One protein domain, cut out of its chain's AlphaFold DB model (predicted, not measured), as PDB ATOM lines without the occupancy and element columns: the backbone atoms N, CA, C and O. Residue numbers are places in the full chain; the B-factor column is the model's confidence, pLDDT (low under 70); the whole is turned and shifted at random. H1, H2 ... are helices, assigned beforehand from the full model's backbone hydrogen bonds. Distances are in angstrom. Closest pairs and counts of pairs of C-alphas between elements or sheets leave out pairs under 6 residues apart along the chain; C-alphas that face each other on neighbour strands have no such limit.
ATOM      1  N   THR A  44       7.055 -11.362 -22.785       80.62
ATOM      2  CA  THR A  44       5.685 -10.937 -22.457       80.62
ATOM      3  C   THR A  44       5.019 -11.931 -21.512       80.62
ATOM      4  O   THR A  44       4.465 -11.538 -20.490       80.62
ATOM      5  N   PHE A  45       5.186 -13.232 -21.762       84.38
ATOM      6  CA  PHE A  45       4.686 -14.274 -20.864       84.38
ATOM      7  C   PHE A  45       5.311 -14.175 -19.464       84.38
ATOM      8  O   PHE A  45       4.609 -14.283 -18.457       84.38
ATOM      9  N   LEU A  46       6.621 -13.914 -19.387       85.44
ATOM     10  CA  LEU A  46       7.311 -13.716 -18.111       85.44
ATOM     11  C   LEU A  46       6.798 -12.466 -17.379       85.44
ATOM     12  O   LEU A  46       6.535 -12.518 -16.177       85.44
ATOM     13  N   ARG A  47       6.592 -11.364 -18.106       84.25
ATOM     14  CA  ARG A  47       6.008 -10.128 -17.570       84.25
ATOM     15  C   ARG A  47       4.616 -10.370 -16.983       84.25
ATOM     16  O   ARG A  47       4.338  -9.888 -15.885       84.25
ATOM     17  N   ASP A  48       3.776 -11.146 -17.660       86.50
ATOM     18  CA  ASP A  48       2.421 -11.463 -17.201       86.50
ATOM     19  C   ASP A  48       2.415 -12.353 -15.958       86.50
ATOM     20  O   ASP A  48       1.604 -12.158 -15.049       86.50
ATOM     21  N   ILE A  49       3.332 -13.321 -15.879       91.44
ATOM     22  CA  ILE A  49       3.503 -14.132 -14.668       91.44
ATOM     23  C   ILE A  49       3.905 -13.245 -13.493       91.44
ATOM     24  O   ILE A  49       3.278 -13.326 -12.440       91.44
ATOM     25  N   ILE A  50       4.909 -12.384 -13.672       91.19
ATOM     26  CA  ILE A  50       5.383 -11.479 -12.619       91.19
ATOM     27  C   ILE A  50       4.261 -10.532 -12.187       91.19
ATOM     28  O   ILE A  50       4.032 -10.343 -10.997       91.19
ATOM     29  N   ALA A  51       3.502  -9.994 -13.141       89.88
ATOM     30  CA  ALA A  51       2.329  -9.176 -12.866       89.88
ATOM     31  C   ALA A  51       1.308  -9.898 -11.975       89.88
ATOM     32  O   ALA A  51       0.836  -9.319 -10.999       89.88
ATOM     33  N   ARG A  52       0.969 -11.151 -12.299       92.75
ATOM     34  CA  ARG A  52       0.053 -11.962 -11.484       92.75
ATOM     35  C   ARG A  52       0.634 -12.260 -10.106       92.75
ATOM     36  O   ARG A  52      -0.091 -12.155  -9.123       92.75
ATOM     37  N   ALA A  53       1.924 -12.579 -10.031       93.19
ATOM     38  CA  ALA A  53       2.611 -12.837  -8.771       93.19
ATOM     39  C   ALA A  53       2.567 -11.615  -7.843       93.19
ATOM     40  O   ALA A  53       2.235 -11.766  -6.674       93.19
ATOM     41  N   LEU A  54       2.799 -10.408  -8.374       91.94
ATOM     42  CA  LEU A  54       2.693  -9.161  -7.610       91.94
ATOM     43  C   LEU A  54       1.299  -8.958  -7.008       91.94
ATOM     44  O   LEU A  54       1.183  -8.577  -5.850       91.94
ATOM     45  N   HIS A  55       0.241  -9.233  -7.774       90.56
ATOM     46  CA  HIS A  55      -1.133  -9.121  -7.277       90.56
ATOM     47  C   HIS A  55      -1.518 -10.227  -6.286       90.56
ATOM     48  O   HIS A  55      -2.443 -10.040  -5.502       90.56
ATOM     49  N   ALA A  56      -0.823 -11.364  -6.317       93.06
ATOM     50  CA  ALA A  56      -1.031 -12.478  -5.399       93.06
ATOM     51  C   ALA A  56      -0.213 -12.361  -4.101       93.06
ATOM     52  O   ALA A  56      -0.335 -13.228  -3.233       93.06
ATOM     53  N   LEU A  57       0.630 -11.329  -3.959       87.94
ATOM     54  CA  LEU A  57       1.404 -11.124  -2.740       87.94
ATOM     55  C   LEU A  57       0.457 -10.897  -1.548       87.94
ATOM     56  O   LEU A  57      -0.446 -10.060  -1.631       87.94
ATOM     57  N   PRO A  58       0.651 -11.616  -0.426       87.88
ATOM     58  CA  PRO A  58      -0.088 -11.337   0.797       87.88
ATOM     59  C   PRO A  58       0.291  -9.954   1.339       87.88
ATOM     60  O   PRO A  58       1.268  -9.349   0.899       87.88
ATOM     61  N   VAL A  59      -0.451  -9.459   2.333       85.06
ATOM     62  CA  VAL A  59      -0.085  -8.216   3.030       85.06
ATOM     63  C   VAL A  59       1.311  -8.378   3.633       85.06
ATOM     64  O   VAL A  59       1.506  -9.133   4.586       85.06
ATOM     65  N   ILE A  60       2.287  -7.681   3.052       84.69
ATOM     66  CA  ILE A  60       3.682  -7.736   3.479       84.69
ATOM     67  C   ILE A  60       3.865  -6.750   4.626       84.69
ATOM     68  O   ILE A  60       3.696  -5.542   4.453       84.69
ATOM     69  N   VAL A  61       4.224  -7.266   5.800       86.94
ATOM     70  CA  VAL A  61       4.679  -6.426   6.909       86.94
ATOM     71  C   VAL A  61       6.058  -5.888   6.543       86.94
ATOM     72  O   VAL A  61       6.980  -6.661   6.290       86.94
ATOM     73  N   ASP A  62       6.185  -4.565   6.481       89.69
ATOM     74  CA  ASP A  62       7.454  -3.926   6.148       89.69
ATOM     75  C   ASP A  62       8.463  -4.162   7.289       89.69
ATOM     76  O   ASP A  62       8.157  -3.812   8.435       89.69
ATOM     77  N   PRO A  63       9.646  -4.749   7.016       87.06
ATOM     78  CA  PRO A  63      10.663  -4.963   8.042       87.06
ATOM     79  C   PRO A  63      11.242  -3.644   8.563       87.06
ATOM     80  O   PRO A  63      11.811  -3.623   9.652       87.06
ATOM     81  N   ILE A  64      11.104  -2.548   7.808       86.44
ATOM     82  CA  ILE A  64      11.587  -1.227   8.198       86.44
ATOM     83  C   ILE A  64      10.431  -0.404   8.792       86.44
ATOM     84  O   ILE A  64       9.429  -0.149   8.109       86.44
ATOM     85  N   PRO A  65      10.582   0.094  10.036       88.88
ATOM     86  CA  PRO A  65       9.624   0.985  10.677       88.88
ATOM     87  C   PRO A  65       9.262   2.204   9.818       88.88
ATOM     88  O   PRO A  65      10.095   2.776   9.111       88.88
ATOM     89  N   LYS A  66       7.988   2.612   9.864       89.12
ATOM     90  CA  LYS A  66       7.439   3.685   9.015       89.12
ATOM     91  C   LYS A  66       8.194   5.010   9.168       89.12
ATOM     92  O   LYS A  66       8.497   5.657   8.175       89.12
ATOM     93  N   ASP A  67       8.511   5.378  10.396       86.25
ATOM     94  CA  ASP A  67       9.250   6.584  10.765       86.25
ATOM     95  C   ASP A  67      10.664   6.622  10.165       86.25
ATOM     96  O   ASP A  67      11.114   7.665   9.699       86.25
ATOM     97  N   ILE A  68      11.349   5.479  10.111       84.75
ATOM     98  CA  ILE A  68      12.645   5.353   9.435       84.75
ATOM     99  C   ILE A  68      12.483   5.513   7.924       84.75
ATOM    100  O   ILE A  68      13.266   6.216   7.285       84.75
ATOM    101  N   ARG A  69      11.468   4.875   7.329       89.56
ATOM    102  CA  ARG A  69      11.217   5.008   5.886       89.56
ATOM    103  C   ARG A  69      10.966   6.459   5.502       89.56
ATOM    104  O   ARG A  69      11.485   6.909   4.486       89.56
ATOM    105  N   GLU A  70      10.216   7.186   6.320       89.62
ATOM    106  CA  GLU A  70       9.958   8.612   6.125       89.62
ATOM    107  C   GLU A  70      11.240   9.446   6.265       89.62
ATOM    108  O   GLU A  70      11.516  10.262   5.386       89.62
ATOM    109  N   GLU A  71      12.073   9.193   7.284       86.19
ATOM    110  CA  GLU A  71      13.358   9.891   7.488       86.19
ATOM    111  C   GLU A  71      14.309   9.730   6.288       86.19
ATOM    112  O   GLU A  71      14.960  10.690   5.874       86.19
ATOM    113  N   PHE A  72      14.371   8.535   5.692       84.31
ATOM    114  CA  PHE A  72      15.264   8.241   4.564       84.31
ATOM    115  C   PHE A  72      14.613   8.402   3.182       84.31
ATOM    116  O   PHE A  72      15.281   8.190   2.159       84.31
ATOM    117  N   GLY A  73      13.334   8.787   3.122       89.44
ATOM    118  CA  GLY A  73      12.570   8.892   1.878       89.44
ATOM    119  C   GLY A  73      12.560   7.572   1.104       89.44
ATOM    120  O   GLY A  73      13.017   7.519  -0.043       89.44
ATOM    121  N   LEU A  74      12.137   6.498   1.771       93.44
ATOM    122  CA  LEU A  74      12.047   5.139   1.243       93.44
ATOM    123  C   LEU A  74      10.584   4.747   1.012       93.44
ATOM    124  O   LEU A  74       9.719   4.966   1.865       93.44
ATOM    125  N   LEU A  75      10.315   4.102  -0.125       94.81
ATOM    126  CA  LEU A  75       9.015   3.485  -0.399       94.81
ATOM    127  C   LEU A  75       8.718   2.360   0.596       94.81
ATOM    128  O   LEU A  75       9.636   1.825   1.220       94.81
ATOM    129  N   SER A  76       7.443   1.987   0.746       94.81
ATOM    130  CA  SER A  76       7.095   0.732   1.422       94.81
ATOM    131  C   SER A  76       7.640  -0.462   0.630       94.81
ATOM    132  O   SER A  76       7.864  -0.354  -0.578       94.81
ATOM    133  N   LEU A  77       7.852  -1.604   1.286       94.56
ATOM    134  CA  LEU A  77       8.349  -2.804   0.606       94.56
ATOM    135  C   LEU A  77       7.409  -3.247  -0.528       94.56
ATOM    136  O   LEU A  77       7.858  -3.571  -1.626       94.56
ATOM    137  N   HIS A  78       6.099  -3.182  -0.282       93.94
ATOM    138  CA  HIS A  78       5.081  -3.460  -1.291       93.94
ATOM    139  C   HIS A  78       5.235  -2.534  -2.508       93.94
ATOM    140  O   HIS A  78       5.352  -3.005  -3.639       93.94
ATOM    141  N   ASP A  79       5.305  -1.220  -2.287       94.12
ATOM    142  CA  ASP A  79       5.405  -0.248  -3.381       94.12
ATOM    143  C   ASP A  79       6.738  -0.348  -4.122       94.12
ATOM    144  O   ASP A  79       6.780  -0.137  -5.329       94.12
ATOM    145  N   ALA A  80       7.821  -0.728  -3.442       95.62
ATOM    146  CA  ALA A  80       9.100  -0.989  -4.090       95.62
ATOM    147  C   ALA A  80       9.040  -2.202  -5.034       95.62
ATOM    148  O   ALA A  80       9.572  -2.129  -6.142       95.62
ATOM    149  N   TYR A  81       8.345  -3.287  -4.668       94.88
ATOM    150  CA  TYR A  81       8.142  -4.413  -5.589       94.88
ATOM    151  C   TYR A  81       7.291  -4.028  -6.797       94.88
ATOM    152  O   TYR A  81       7.619  -4.382  -7.930       94.88
ATOM    153  N   PHE A  82       6.225  -3.255  -6.596       93.88
ATOM    154  CA  PHE A  82       5.446  -2.754  -7.725       93.88
ATOM    155  C   PHE A  82       6.258  -1.785  -8.589       93.88
ATOM    156  O   PHE A  82       6.262  -1.931  -9.807       93.88
ATOM    157  N   GLY A  83       6.999  -0.856  -7.989       93.31
ATOM    158  CA  GLY A  83       7.791   0.144  -8.698       93.31
ATOM    159  C   GLY A  83       8.960  -0.446  -9.487       93.31
ATOM    160  O   GLY A  83       9.266   0.046 -10.566       93.31
ATOM    161  N   ILE A  84       9.579  -1.543  -9.036       94.06
ATOM    162  CA  ILE A  84      10.679  -2.164  -9.792       94.06
ATOM    163  C   ILE A  84      10.196  -3.023 -10.969       94.06
ATOM    164  O   ILE A  84      10.969  -3.257 -11.892       94.06
ATOM    165  N   HIS A  85       8.947  -3.503 -10.949       92.38
ATOM    166  CA  HIS A  85       8.387  -4.411 -11.967       92.38
ATOM    167  C   HIS A  85       7.345  -3.752 -12.885       92.38
ATOM    168  O   HIS A  85       7.162  -4.175 -14.029       92.38
ATOM    169  N   LYS A  86       6.639  -2.740 -12.376       89.81
ATOM    170  CA  LYS A  86       5.615  -1.935 -13.048       89.81
ATOM    171  C   LYS A  86       5.717  -0.462 -12.588       89.81
ATOM    172  O   LYS A  86       4.791   0.028 -11.942       89.81
ATOM    173  N   PRO A  87       6.776   0.283 -12.940       91.81
ATOM    174  CA  PRO A  87       6.917   1.710 -12.604       91.81
ATOM    175  C   PRO A  87       6.054   2.607 -13.487       91.81
ATOM    176  O   PRO A  87       6.073   2.425 -14.694       91.81
ATOM    177  N   LYS A  88       5.302   3.561 -12.932       89.25
ATOM    178  CA  LYS A  88       4.503   4.587 -13.643       89.25
ATOM    179  C   LYS A  88       5.373   5.583 -14.394       89.25
ATOM    180  O   LYS A  88       4.981   6.027 -15.468       89.25
ATOM    181  N   ASP A  89       6.536   5.888 -13.841       90.00
ATOM    182  CA  ASP A  89       7.545   6.770 -14.407       90.00
ATOM    183  C   ASP A  89       8.945   6.326 -13.947       90.00
ATOM    184  O   ASP A  89       9.101   5.410 -13.135       90.00
ATOM    185  N   ILE A  90       9.985   6.946 -14.507       89.62
ATOM    186  CA  ILE A  90      11.378   6.586 -14.197       89.62
ATOM    187  C   ILE A  90      11.705   6.894 -12.728       89.62
ATOM    188  O   ILE A  90      12.450   6.146 -12.098       89.62
ATOM    189  N   SER A  91      11.102   7.939 -12.154       92.50
ATOM    190  CA  SER A  91      11.339   8.322 -10.762       92.50
ATOM    191  C   SER A  91      10.834   7.256  -9.788       92.50
ATOM    192  O   SER A  91      11.536   6.928  -8.834       92.50
ATOM    193  N   GLU A  92       9.671   6.651 -10.046       93.56
ATOM    194  CA  GLU A  92       9.150   5.533  -9.253       93.56
ATOM    195  C   GLU A  92      10.080   4.314  -9.331       93.56
ATOM    196  O   GLU A  92      10.361   3.692  -8.305       93.56
ATOM    197  N   ALA A  93      10.623   4.013 -10.516       93.19
ATOM    198  CA  ALA A  93      11.604   2.939 -10.682       93.19
ATOM    199  C   ALA A  93      12.886   3.205  -9.874       93.19
ATOM    200  O   ALA A  93      13.435   2.295  -9.246       93.19
ATOM    201  N   ASP A  94      13.358   4.452  -9.861       94.06
ATOM    202  CA  ASP A  94      14.556   4.856  -9.127       94.06
ATOM    203  C   ASP A  94      14.346   4.815  -7.609       94.06
ATOM    204  O   ASP A  94      15.209   4.320  -6.881       94.06
ATOM    205  N   LEU A  95      13.184   5.257  -7.122       95.50
ATOM    206  CA  LEU A  95      12.812   5.161  -5.708       95.50
ATOM    207  C   LEU A  95      12.668   3.704  -5.252       95.50
ATOM    208  O   LEU A  95      13.150   3.348  -4.173       95.50
ATOM    209  N   ALA A  96      12.063   2.849  -6.079       96.12
ATOM    210  CA  ALA A  96      11.980   1.415  -5.826       96.12
ATOM    211  C   ALA A  96      13.373   0.780  -5.758       96.12
ATOM    212  O   ALA A  96      13.685   0.063  -4.808       96.12
ATOM    213  N   ARG A  97      14.256   1.110  -6.708       94.94
ATOM    214  CA  ARG A  97      15.645   0.637  -6.707       94.94
ATOM    215  C   ARG A  97      16.404   1.104  -5.466       94.94
ATOM    216  O   ARG A  97      17.075   0.293  -4.835       94.94
ATOM    217  N   LYS A  98      16.269   2.378  -5.082       94.19
ATOM    218  CA  LYS A  98      16.859   2.926  -3.850       94.19
ATOM    219  C   LYS A  98      16.409   2.130  -2.625       94.19
ATOM    220  O   LYS A  98      17.246   1.800  -1.789       94.19
ATOM    221  N   ARG A  99      15.116   1.801  -2.529       94.88
ATOM    222  CA  ARG A  99      14.582   0.984  -1.432       94.88
ATOM    223  C   ARG A  99      15.183  -0.423  -1.418       94.88
ATOM    224  O   ARG A  99      15.618  -0.870  -0.367       94.88
ATOM    225  N   LEU A 100      15.255  -1.102  -2.560       94.81
ATOM    226  CA  LEU A 100      15.777  -2.472  -2.614       94.81
ATOM    227  C   LEU A 100      17.287  -2.546  -2.337       94.81
ATOM    228  O   LEU A 100      17.730  -3.442  -1.626       94.81
ATOM    229  N   ILE A 101      18.068  -1.575  -2.827       92.69
ATOM    230  CA  ILE A 101      19.501  -1.454  -2.503       92.69
ATOM    231  C   ILE A 101      19.695  -1.206  -1.004       92.69
ATOM    232  O   ILE A 101      20.614  -1.755  -0.399       92.69
ATOM    233  N   PHE A 102      18.835  -0.377  -0.402       90.69
ATOM    234  CA  PHE A 102      18.864  -0.145   1.037       90.69
ATOM    235  C   PHE A 102      18.631  -1.445   1.808       90.69
ATOM    236  O   PHE A 102      19.410  -1.743   2.707       90.69
ATOM    237  N   ASP A 103      17.606  -2.221   1.440       91.19
ATOM    238  CA  ASP A 103      17.304  -3.500   2.090       91.19
ATOM    239  C   ASP A 103      18.495  -4.464   1.975       91.19
ATOM    240  O   ASP A 103      18.936  -5.017   2.981       91.19
ATOM    241  N   GLU A 104      19.074  -4.619   0.780       90.75
ATOM    242  CA  GLU A 104      20.243  -5.481   0.561       90.75
ATOM    243  C   GLU A 104      21.430  -5.064   1.437       90.75
ATOM    244  O   GLU A 104      21.994  -5.881   2.169       90.75
ATOM    245  N   PHE A 105      21.780  -3.777   1.419       87.00
ATOM    246  CA  PHE A 105      22.870  -3.258   2.236       87.00
ATOM    247  C   PHE A 105      22.593  -3.432   3.734       87.00
ATOM    248  O   PHE A 105      23.476  -3.849   4.483       87.00
ATOM    249  N   PHE A 106      21.362  -3.172   4.171       85.06
ATOM    250  CA  PHE A 106      20.953  -3.338   5.557       85.06
ATOM    251  C   PHE A 106      21.088  -4.794   6.025       85.06
ATOM    252  O   PHE A 106      21.674  -5.052   7.079       85.06
ATOM    253  N   TYR A 107      20.621  -5.760   5.230       85.69
ATOM    254  CA  TYR A 107      20.753  -7.180   5.558       85.69
ATOM    255  C   TYR A 107      22.212  -7.642   5.606       85.69
ATOM    256  O   TYR A 107      22.571  -8.419   6.493       85.69
ATOM    257  N   LEU A 108      23.072  -7.132   4.718       86.56
ATOM    258  CA  LEU A 108      24.513  -7.405   4.772       86.56
ATOM    259  C   LEU A 108      25.131  -6.916   6.091       86.56
ATOM    260  O   LEU A 108      25.916  -7.634   6.714       86.56
ATOM    261  N   GLN A 109      24.741  -5.729   6.561       82.31
ATOM    262  CA  GLN A 109      25.204  -5.200   7.847       82.31
ATOM    263  C   GLN A 109      24.674  -5.989   9.042       82.31
ATOM    264  O   GLN A 109      25.414  -6.223   9.997       82.31
ATOM    265  N   LEU A 110      23.413  -6.424   8.987       84.88
ATOM    266  CA  LEU A 110      22.820  -7.285  10.009       84.88
ATOM    267  C   LEU A 110      23.561  -8.616  10.112       84.88
ATOM    268  O   LEU A 110      23.904  -9.038  11.214       84.88
ATOM    269  N   GLY A 111      23.853  -9.248   8.973       87.38
ATOM    270  CA  GLY A 111      24.611 -10.496   8.923       87.38
ATOM    271  C   GLY A 111      26.011 -10.339   9.516       87.38
ATOM    272  O   GLY A 111      26.456 -11.178  10.297       87.38
ATOM    273  N   GLN A 112      26.679  -9.225   9.223       85.44
ATOM    274  CA  GLN A 112      27.982  -8.913   9.801       85.44
ATOM    275  C   GLN A 112      27.916  -8.696  11.320       85.44
ATOM    276  O   GLN A 112      28.738  -9.254  12.050       85.44
ATOM    277  N   LEU A 113      26.932  -7.935  11.815       84.19
ATOM    278  CA  LEU A 113      26.724  -7.761  13.256       84.19
ATOM    279  C   LEU A 113      26.449  -9.106  13.938       84.19
ATOM    280  O   LEU A 113      26.985  -9.375  15.011       84.19
ATOM    281  N   PHE A 114      25.642  -9.959  13.310       86.69
ATOM    282  CA  PHE A 114      25.320 -11.280  13.832       86.69
ATOM    283  C   PHE A 114      26.574 -12.153  13.976       86.69
ATOM    284  O   PHE A 114      26.822 -12.679  15.058       86.69
ATOM    285  N   GLN A 115      27.434 -12.205  12.953       86.81
ATOM    286  CA  GLN A 115      28.722 -12.911  13.020       86.81
ATOM    287  C   GLN A 115      29.627 -12.375  14.141       86.81
ATOM    288  O   GLN A 115      30.276 -13.147  14.849       86.81
ATOM    289  N   MET A 116      29.663 -11.052  14.336       84.31
ATOM    290  CA  MET A 116      30.421 -10.444  15.434       84.31
ATOM    291  C   MET A 116      29.872 -10.868  16.800       84.31
ATOM    292  O   MET A 116      30.653 -11.154  17.703       84.31
ATOM    293  N   LEU A 117      28.547 -10.921  16.956       84.56
ATOM    294  CA  LEU A 117      27.891 -11.344  18.194       84.56
ATOM    295  C   LEU A 117      28.084 -12.834  18.481       84.56
ATOM    296  O   LEU A 117      28.213 -13.208  19.645       84.56
ATOM    297  N   GLU A 118      28.104 -13.689  17.460       85.94
ATOM    298  CA  GLU A 118      28.400 -15.117  17.620       85.94
ATOM    299  C   GLU A 118      29.831 -15.361  18.109       85.94
ATOM    300  O   GLU A 118      30.048 -16.239  18.940       85.94
ATOM    301  N   GLY A 119      30.789 -14.544  17.661       84.94
ATOM    302  CA  GLY A 119      32.181 -14.615  18.109       84.94
ATOM    303  C   GLY A 119      32.411 -14.207  19.571       84.94
ATOM    304  O   GLY A 119      33.508 -14.413  20.090       84.94
ATOM    305  N   LEU A 120      31.408 -13.633  20.244       86.12
ATOM    306  CA  LEU A 120      31.485 -13.242  21.654       86.12
ATOM    307  C   LEU A 120      30.970 -14.370  22.555       86.12
ATOM    308  O   LEU A 120      29.855 -14.869  22.388       86.12
ATOM    309  N   GLY A 121      31.785 -14.757  23.539       78.25
ATOM    310  CA  GLY A 121      31.525 -15.920  24.387       78.25
ATOM    311  C   GLY A 121      30.494 -15.671  25.488       78.25
ATOM    312  O   GLY A 121      29.801 -16.600  25.899       78.25
ATOM    313  N   THR A 122      30.354 -14.429  25.963       86.06
ATOM    314  CA  THR A 122      29.463 -14.094  27.087       86.06
ATOM    315  C   THR A 122      28.355 -13.116  26.699       86.06
ATOM    316  O   THR A 122      28.511 -12.270  25.820       86.06
ATOM    317  N   GLN A 123      27.216 -13.184  27.398       83.50
ATOM    318  CA  GLN A 123      26.109 -12.241  27.176       83.50
ATOM    319  C   GLN A 123      26.490 -10.795  27.522       83.50
ATOM    320  O   GLN A 123      26.011  -9.862  26.884       83.50
ATOM    321  N   VAL A 124      27.397 -10.600  28.484       85.44
ATOM    322  CA  VAL A 124      27.889  -9.272  28.882       85.44
ATOM    323  C   VAL A 124      28.652  -8.606  27.735       85.44
ATOM    324  O   VAL A 124      28.427  -7.433  27.445       85.44
ATOM    325  N   GLU A 125      29.506  -9.354  27.035       83.44
ATOM    326  CA  GLU A 125      30.238  -8.846  25.869       83.44
ATOM    327  C   GLU A 125      29.296  -8.495  24.715       83.44
ATOM    328  O   GLU A 125      29.467  -7.451  24.084       83.44
ATOM    329  N   LYS A 126      28.278  -9.329  24.461       82.50
ATOM    330  CA  LYS A 126      27.268  -9.084  23.418       82.50
ATOM    331  C   LYS A 126      26.478  -7.808  23.688       82.50
ATOM    332  O   LYS A 126      26.362  -6.962  22.803       82.50
ATOM    333  N   VAL A 127      26.000  -7.626  24.918       83.06
ATOM    334  CA  VAL A 127      25.305  -6.398  25.342       83.06
ATOM    335  C   VAL A 127      26.235  -5.187  25.242       83.06
ATOM    336  O   VAL A 127      25.832  -4.150  24.721       83.06
ATOM    337  N   GLY A 128      27.496  -5.326  25.660       82.06
ATOM    338  CA  GLY A 128      28.497  -4.266  25.543       82.06
ATOM    339  C   GLY A 128      28.840  -3.898  24.096       82.06
ATOM    340  O   GLY A 128      29.178  -2.747  23.823       82.06
ATOM    341  N   LEU A 129      28.750  -4.839  23.152       81.19
ATOM    342  CA  LEU A 129      28.871  -4.551  21.724       81.19
ATOM    343  C   LEU A 129      27.649  -3.773  21.220       81.19
ATOM    344  O   LEU A 129      27.820  -2.739  20.582       81.19
ATOM    345  N   LEU A 130      26.436  -4.239  21.529       81.12
ATOM    346  CA  LEU A 130      25.186  -3.602  21.098       81.12
ATOM    347  C   LEU A 130      25.032  -2.174  21.639       81.12
ATOM    348  O   LEU A 130      24.608  -1.284  20.905       81.12
ATOM    349  N   ASP A 131      25.448  -1.918  22.882       78.81
ATOM    350  CA  ASP A 131      25.392  -0.577  23.481       78.81
ATOM    351  C   ASP A 131      26.250   0.449  22.712       78.81
ATOM    352  O   ASP A 131      25.872   1.614  22.573       78.81
ATOM    353  N   LYS A 132      27.354   0.010  22.090       74.69
ATOM    354  CA  LYS A 132      28.177   0.872  21.222       74.69
ATOM    355  C   LYS A 132      27.436   1.295  19.958       74.69
ATOM    356  O   LYS A 132      27.611   2.425  19.512       74.69
ATOM    357  N   TYR A 133      26.619   0.417  19.381       71.88
ATOM    358  CA  TYR A 133      25.770   0.765  18.235       71.88
ATOM    359  C   TYR A 133      24.606   1.669  18.649       71.88
ATOM    360  O   TYR A 133      24.147   2.489  17.855       71.88
ATOM    361  N   ARG A 134      24.172   1.572  19.909       70.62
ATOM    362  CA  ARG A 134      23.117   2.407  20.480       70.62
ATOM    363  C   ARG A 134      23.553   3.844  20.750       70.62
ATOM    364  O   ARG A 134      22.737   4.740  20.592       70.62
ATOM    365  N   ARG A 135      24.801   4.092  21.155       65.06
ATOM    366  CA  ARG A 135      25.314   5.442  21.467       65.06
ATOM    367  C   ARG A 135      26.625   5.721  20.731       65.06
ATOM    368  O   ARG A 135      27.699   5.656  21.339       65.06
ATOM    369  N   PRO A 136      26.569   6.019  19.423       56.34
ATOM    370  CA  PRO A 136      27.769   6.219  18.618       56.34
ATOM    371  C   PRO A 136      28.626   7.403  19.097       56.34
ATOM    372  O   PRO A 136      29.851   7.347  18.991       56.34
ATOM    373  N   GLU A 137      28.022   8.436  19.689       54.12
ATOM    374  CA  GLU A 137      28.714   9.593  20.269       54.12
ATOM    375  C   GLU A 137      29.752   9.208  21.341       54.12
ATOM    376  O   GLU A 137      30.844   9.782  21.380       54.12
ATOM    377  N   ASN A 138      29.490   8.163  22.133       49.22
ATOM    378  CA  ASN A 138      30.396   7.695  23.188       49.22
ATOM    379  C   ASN A 138      31.603   6.914  22.644       49.22
ATOM    380  O   ASN A 138      32.629   6.798  23.323       49.22
ATOM    381  N   ASN A 139      31.522   6.410  21.408       48.41
ATOM    382  CA  ASN A 139      32.606   5.650  20.783       48.41
ATOM    383  C   ASN A 139      33.770   6.547  20.338       48.41
ATOM    384  O   ASN A 139      34.888   6.064  20.168       48.41
ATOM    385  N   THR A 140      33.534   7.854  20.177       44.62
ATOM    386  CA  THR A 140      34.590   8.817  19.821       44.62
ATOM    387  C   THR A 140      35.539   9.117  20.989       44.62
ATOM    388  O   THR A 140      36.687   9.501  20.764       44.62
ATOM    389  N   VAL A 141      35.100   8.876  22.233       41.69
ATOM    390  CA  VAL A 141      35.818   9.263  23.460       41.69
ATOM    391  C   VAL A 141      36.665   8.116  24.042       41.69
ATOM    392  O   VAL A 141      37.711   8.364  24.643       41.69
ATOM    393  N   PRO A 157      35.232   0.938   8.210       47.50
ATOM    394  CA  PRO A 157      34.730   2.272   7.876       47.50
ATOM    395  C   PRO A 157      33.245   2.283   7.461       47.50
ATOM    396  O   PRO A 157      32.598   3.322   7.541       47.50
ATOM    397  N   ILE A 158      32.672   1.146   7.047       47.56
ATOM    398  CA  ILE A 158      31.339   1.099   6.411       47.56
ATOM    399  C   ILE A 158      30.185   1.033   7.438       47.56
ATOM    400  O   ILE A 158      29.091   1.538   7.182       47.56
ATOM    401  N   LEU A 159      30.423   0.472   8.630       48.19
ATOM    402  CA  LEU A 159      29.396   0.283   9.671       48.19
ATOM    403  C   LEU A 159      29.053   1.564  10.456       48.19
ATOM    404  O   LEU A 159      28.074   1.584  11.196       48.19
ATOM    405  N   LEU A 160      29.832   2.637  10.287       49.53
ATOM    406  CA  LEU A 160      29.724   3.872  11.078       49.53
ATOM    407  C   LEU A 160      29.066   5.042  10.338       49.53
ATOM    408  O   LEU A 160      29.062   6.158  10.857       49.53
ATOM    409  N   LEU A 161      28.485   4.824   9.152       51.81
ATOM    410  CA  LEU A 161      27.638   5.864   8.567       51.81
ATOM    411  C   LEU A 161      26.491   6.166   9.556       51.81
ATOM    412  O   LEU A 161      25.819   5.226   9.990       51.81
ATOM    413  N   PRO A 162      26.240   7.444   9.910       48.34
ATOM    414  CA  PRO A 162      25.246   7.835  10.923       48.34
ATOM    415  C   PRO A 162      23.848   7.253  10.674       48.34
ATOM    416  O   PRO A 162      23.090   6.986  11.604       48.34
ATOM    417  N   VAL A 163      23.547   7.024   9.395       50.78
ATOM    418  CA  VAL A 163      22.340   6.387   8.864       50.78
ATOM    419  C   VAL A 163      22.122   4.986   9.441       50.78
ATOM    420  O   VAL A 163      21.018   4.666   9.875       50.78
ATOM    421  N   ASN A 164      23.180   4.178   9.523       57.03
ATOM    422  CA  ASN A 164      23.083   2.805  10.007       57.03
ATOM    423  C   ASN A 164      22.873   2.793  11.524       57.03
ATOM    424  O   ASN A 164      21.986   2.110  12.011       57.03
ATOM    425  N   CYS A 165      23.583   3.624  12.290       55.47
ATOM    426  CA  CYS A 165      23.427   3.642  13.750       55.47
ATOM    427  C   CYS A 165      21.987   3.962  14.199       55.47
ATOM    428  O   CYS A 165      21.457   3.266  15.062       55.47
ATOM    429  N   LYS A 166      21.313   4.934  13.571       60.88
ATOM    430  CA  LYS A 166      19.903   5.256  13.873       60.88
ATOM    431  C   LYS A 166      18.927   4.134  13.514       60.88
ATOM    432  O   LYS A 166      17.986   3.858  14.257       60.88
ATOM    433  N   LEU A 167      19.153   3.492  12.372       63.56
ATOM    434  CA  LEU A 167      18.361   2.362  11.897       63.56
ATOM    435  C   LEU A 167      18.474   1.166  12.854       63.56
ATOM    436  O   LEU A 167      17.462   0.594  13.252       63.56
ATOM    437  N   PHE A 168      19.697   0.848  13.282       63.22
ATOM    438  CA  PHE A 168      19.965  -0.180  14.283       63.22
ATOM    439  C   PHE A 168      19.346   0.184  15.651       63.22
ATOM    440  O   PHE A 168      18.683  -0.656  16.251       63.22
ATOM    441  N   GLN A 169      19.460   1.430  16.125       62.81
ATOM    442  CA  GLN A 169      18.828   1.875  17.382       62.81
ATOM    443  C   GLN A 169      17.314   1.598  17.415       62.81
ATOM    444  O   GLN A 169      16.802   1.013  18.368       62.81
ATOM    445  N   LYS A 170      16.592   1.974  16.350       63.94
ATOM    446  CA  LYS A 170      15.130   1.805  16.283       63.94
ATOM    447  C   LYS A 170      14.689   0.362  16.040       63.94
ATOM    448  O   LYS A 170      13.691  -0.056  16.619       63.94
ATOM    449  N   LEU A 171      15.412  -0.410  15.226       58.41
ATOM    450  CA  LEU A 171      15.039  -1.797  14.912       58.41
ATOM    451  C   LEU A 171      15.245  -2.764  16.073       58.41
ATOM    452  O   LEU A 171      14.456  -3.690  16.238       58.41
ATOM    453  N   PHE A 172      16.271  -2.545  16.896       59.78
ATOM    454  CA  PHE A 172      16.511  -3.385  18.067       59.78
ATOM    455  C   PHE A 172      15.714  -2.942  19.305       59.78
ATOM    456  O   PHE A 172      15.830  -3.583  20.346       59.78
ATOM    457  N   GLY A 173      14.870  -1.905  19.195       50.16
ATOM    458  CA  GLY A 173      13.963  -1.494  20.271       50.16
ATOM    459  C   GLY A 173      14.689  -1.084  21.552       50.16
ATOM    460  O   GLY A 173      14.218  -1.403  22.645       50.16
TER     461      GLY A 173
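This is residues 44 to 141 and 157 to 173 of the 174 residues of the protein "ATP-dependent DNA helicase RecG" of Medicago truncatula (UniProt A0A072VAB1). A single long helix, H4, runs through most of a loose rod, with small helices gathered along it in two groups. Near its first residues H3 packs steeply on it, and H1 lies side by side with H3 on the side away from H4; after residue 118 of H4 the backbone folds back through H5 and the tiny H6, and H7 sits crosswise near the middle of H4, between H5 and H2. The printed part has 115 residues with seven named helices, H1 to H7 in order, and no named strand, in the class all helix. The whole is loose, with a radius of gyration of the C-alphas of 17.8 A and spans of 56 by 26 by 24 A.

Begin with H4, residues 90 to 118. Its residues 92 to 100 alone touch H3, residues 77 to 85, at a steep tilt of 53 degrees, opposite ways; look at Ala 80 and Ala 96, the closest C-alphas, 4.1 A apart. H1, residues 44 to 55, touches H3 with residues 50 to 54 alone, at a shallow tilt of 12 degrees, opposite ways; the closest C-alphas are those of Leu 54 and Phe 82, 7.0 A apart. H5, residues 123 to 134, is close to H4 but not clearly touching, with the C-alphas of Leu 117 and Lys 126 closest at 5.7 A. With residues 133 to 134 alone H5 touches H7, residues 162 to 171, at a steep tilt of 54 degrees; the C-alphas of Arg 134 and Gln 169 come closest, at 5.3 A. H7 is about perpendicular to H4, at 74 degrees, and close but not clearly touching: the C-alphas of Phe 106 and Asn 164 are closest, at 7.9 A. H2, residues 66 to 72, touches no helix but is near H7, the C-alphas of Ile 68 and Leu 167 being closest at 6.9 A. H6, residues 136 to 139, is near H5, with Lys 132 and Asn 139 closest, their C-alphas 6.5 A apart. H1 and H4 are apart. The packing of the helices is mostly crossed, at tilts that are not shallow, but only just: 1 of 3 touching pairs is at a shallow tilt. Each O i to N i+4 pair is within hydrogen-bond range in H1, H2, H3, H4 and H7, 6 of 8 are in H5, and H6 is too short for such a pair.

Find C-alpha 90 at (11.378, 6.586, -14.197); from there H4 runs 42.1 A to C-alpha 118 at (28.400, -15.117, 17.620). H1 begins at C-alpha 44, (5.685, -10.937, -22.457), and is 16.7 A long; H5 is 16.4 A, H7 14.6 A, H3 12.7 A, H2 10.1 A and H6 5.3 A.

The C-alphas of Phe 45 and Val 141 are the two farthest apart, at 59.1 A. Residues 142 to 156 are not printed, and C-alphas 141 and 157 are 17.1 A apart across this cut, which lies in the link from H6 to H7. Of the links printed whole, H1 to H2 is short and the others are tight. The mean pLDDT of the printed part is 81.0; look for low confidence, under 70, at residues 135 to 141 and 157 to 173.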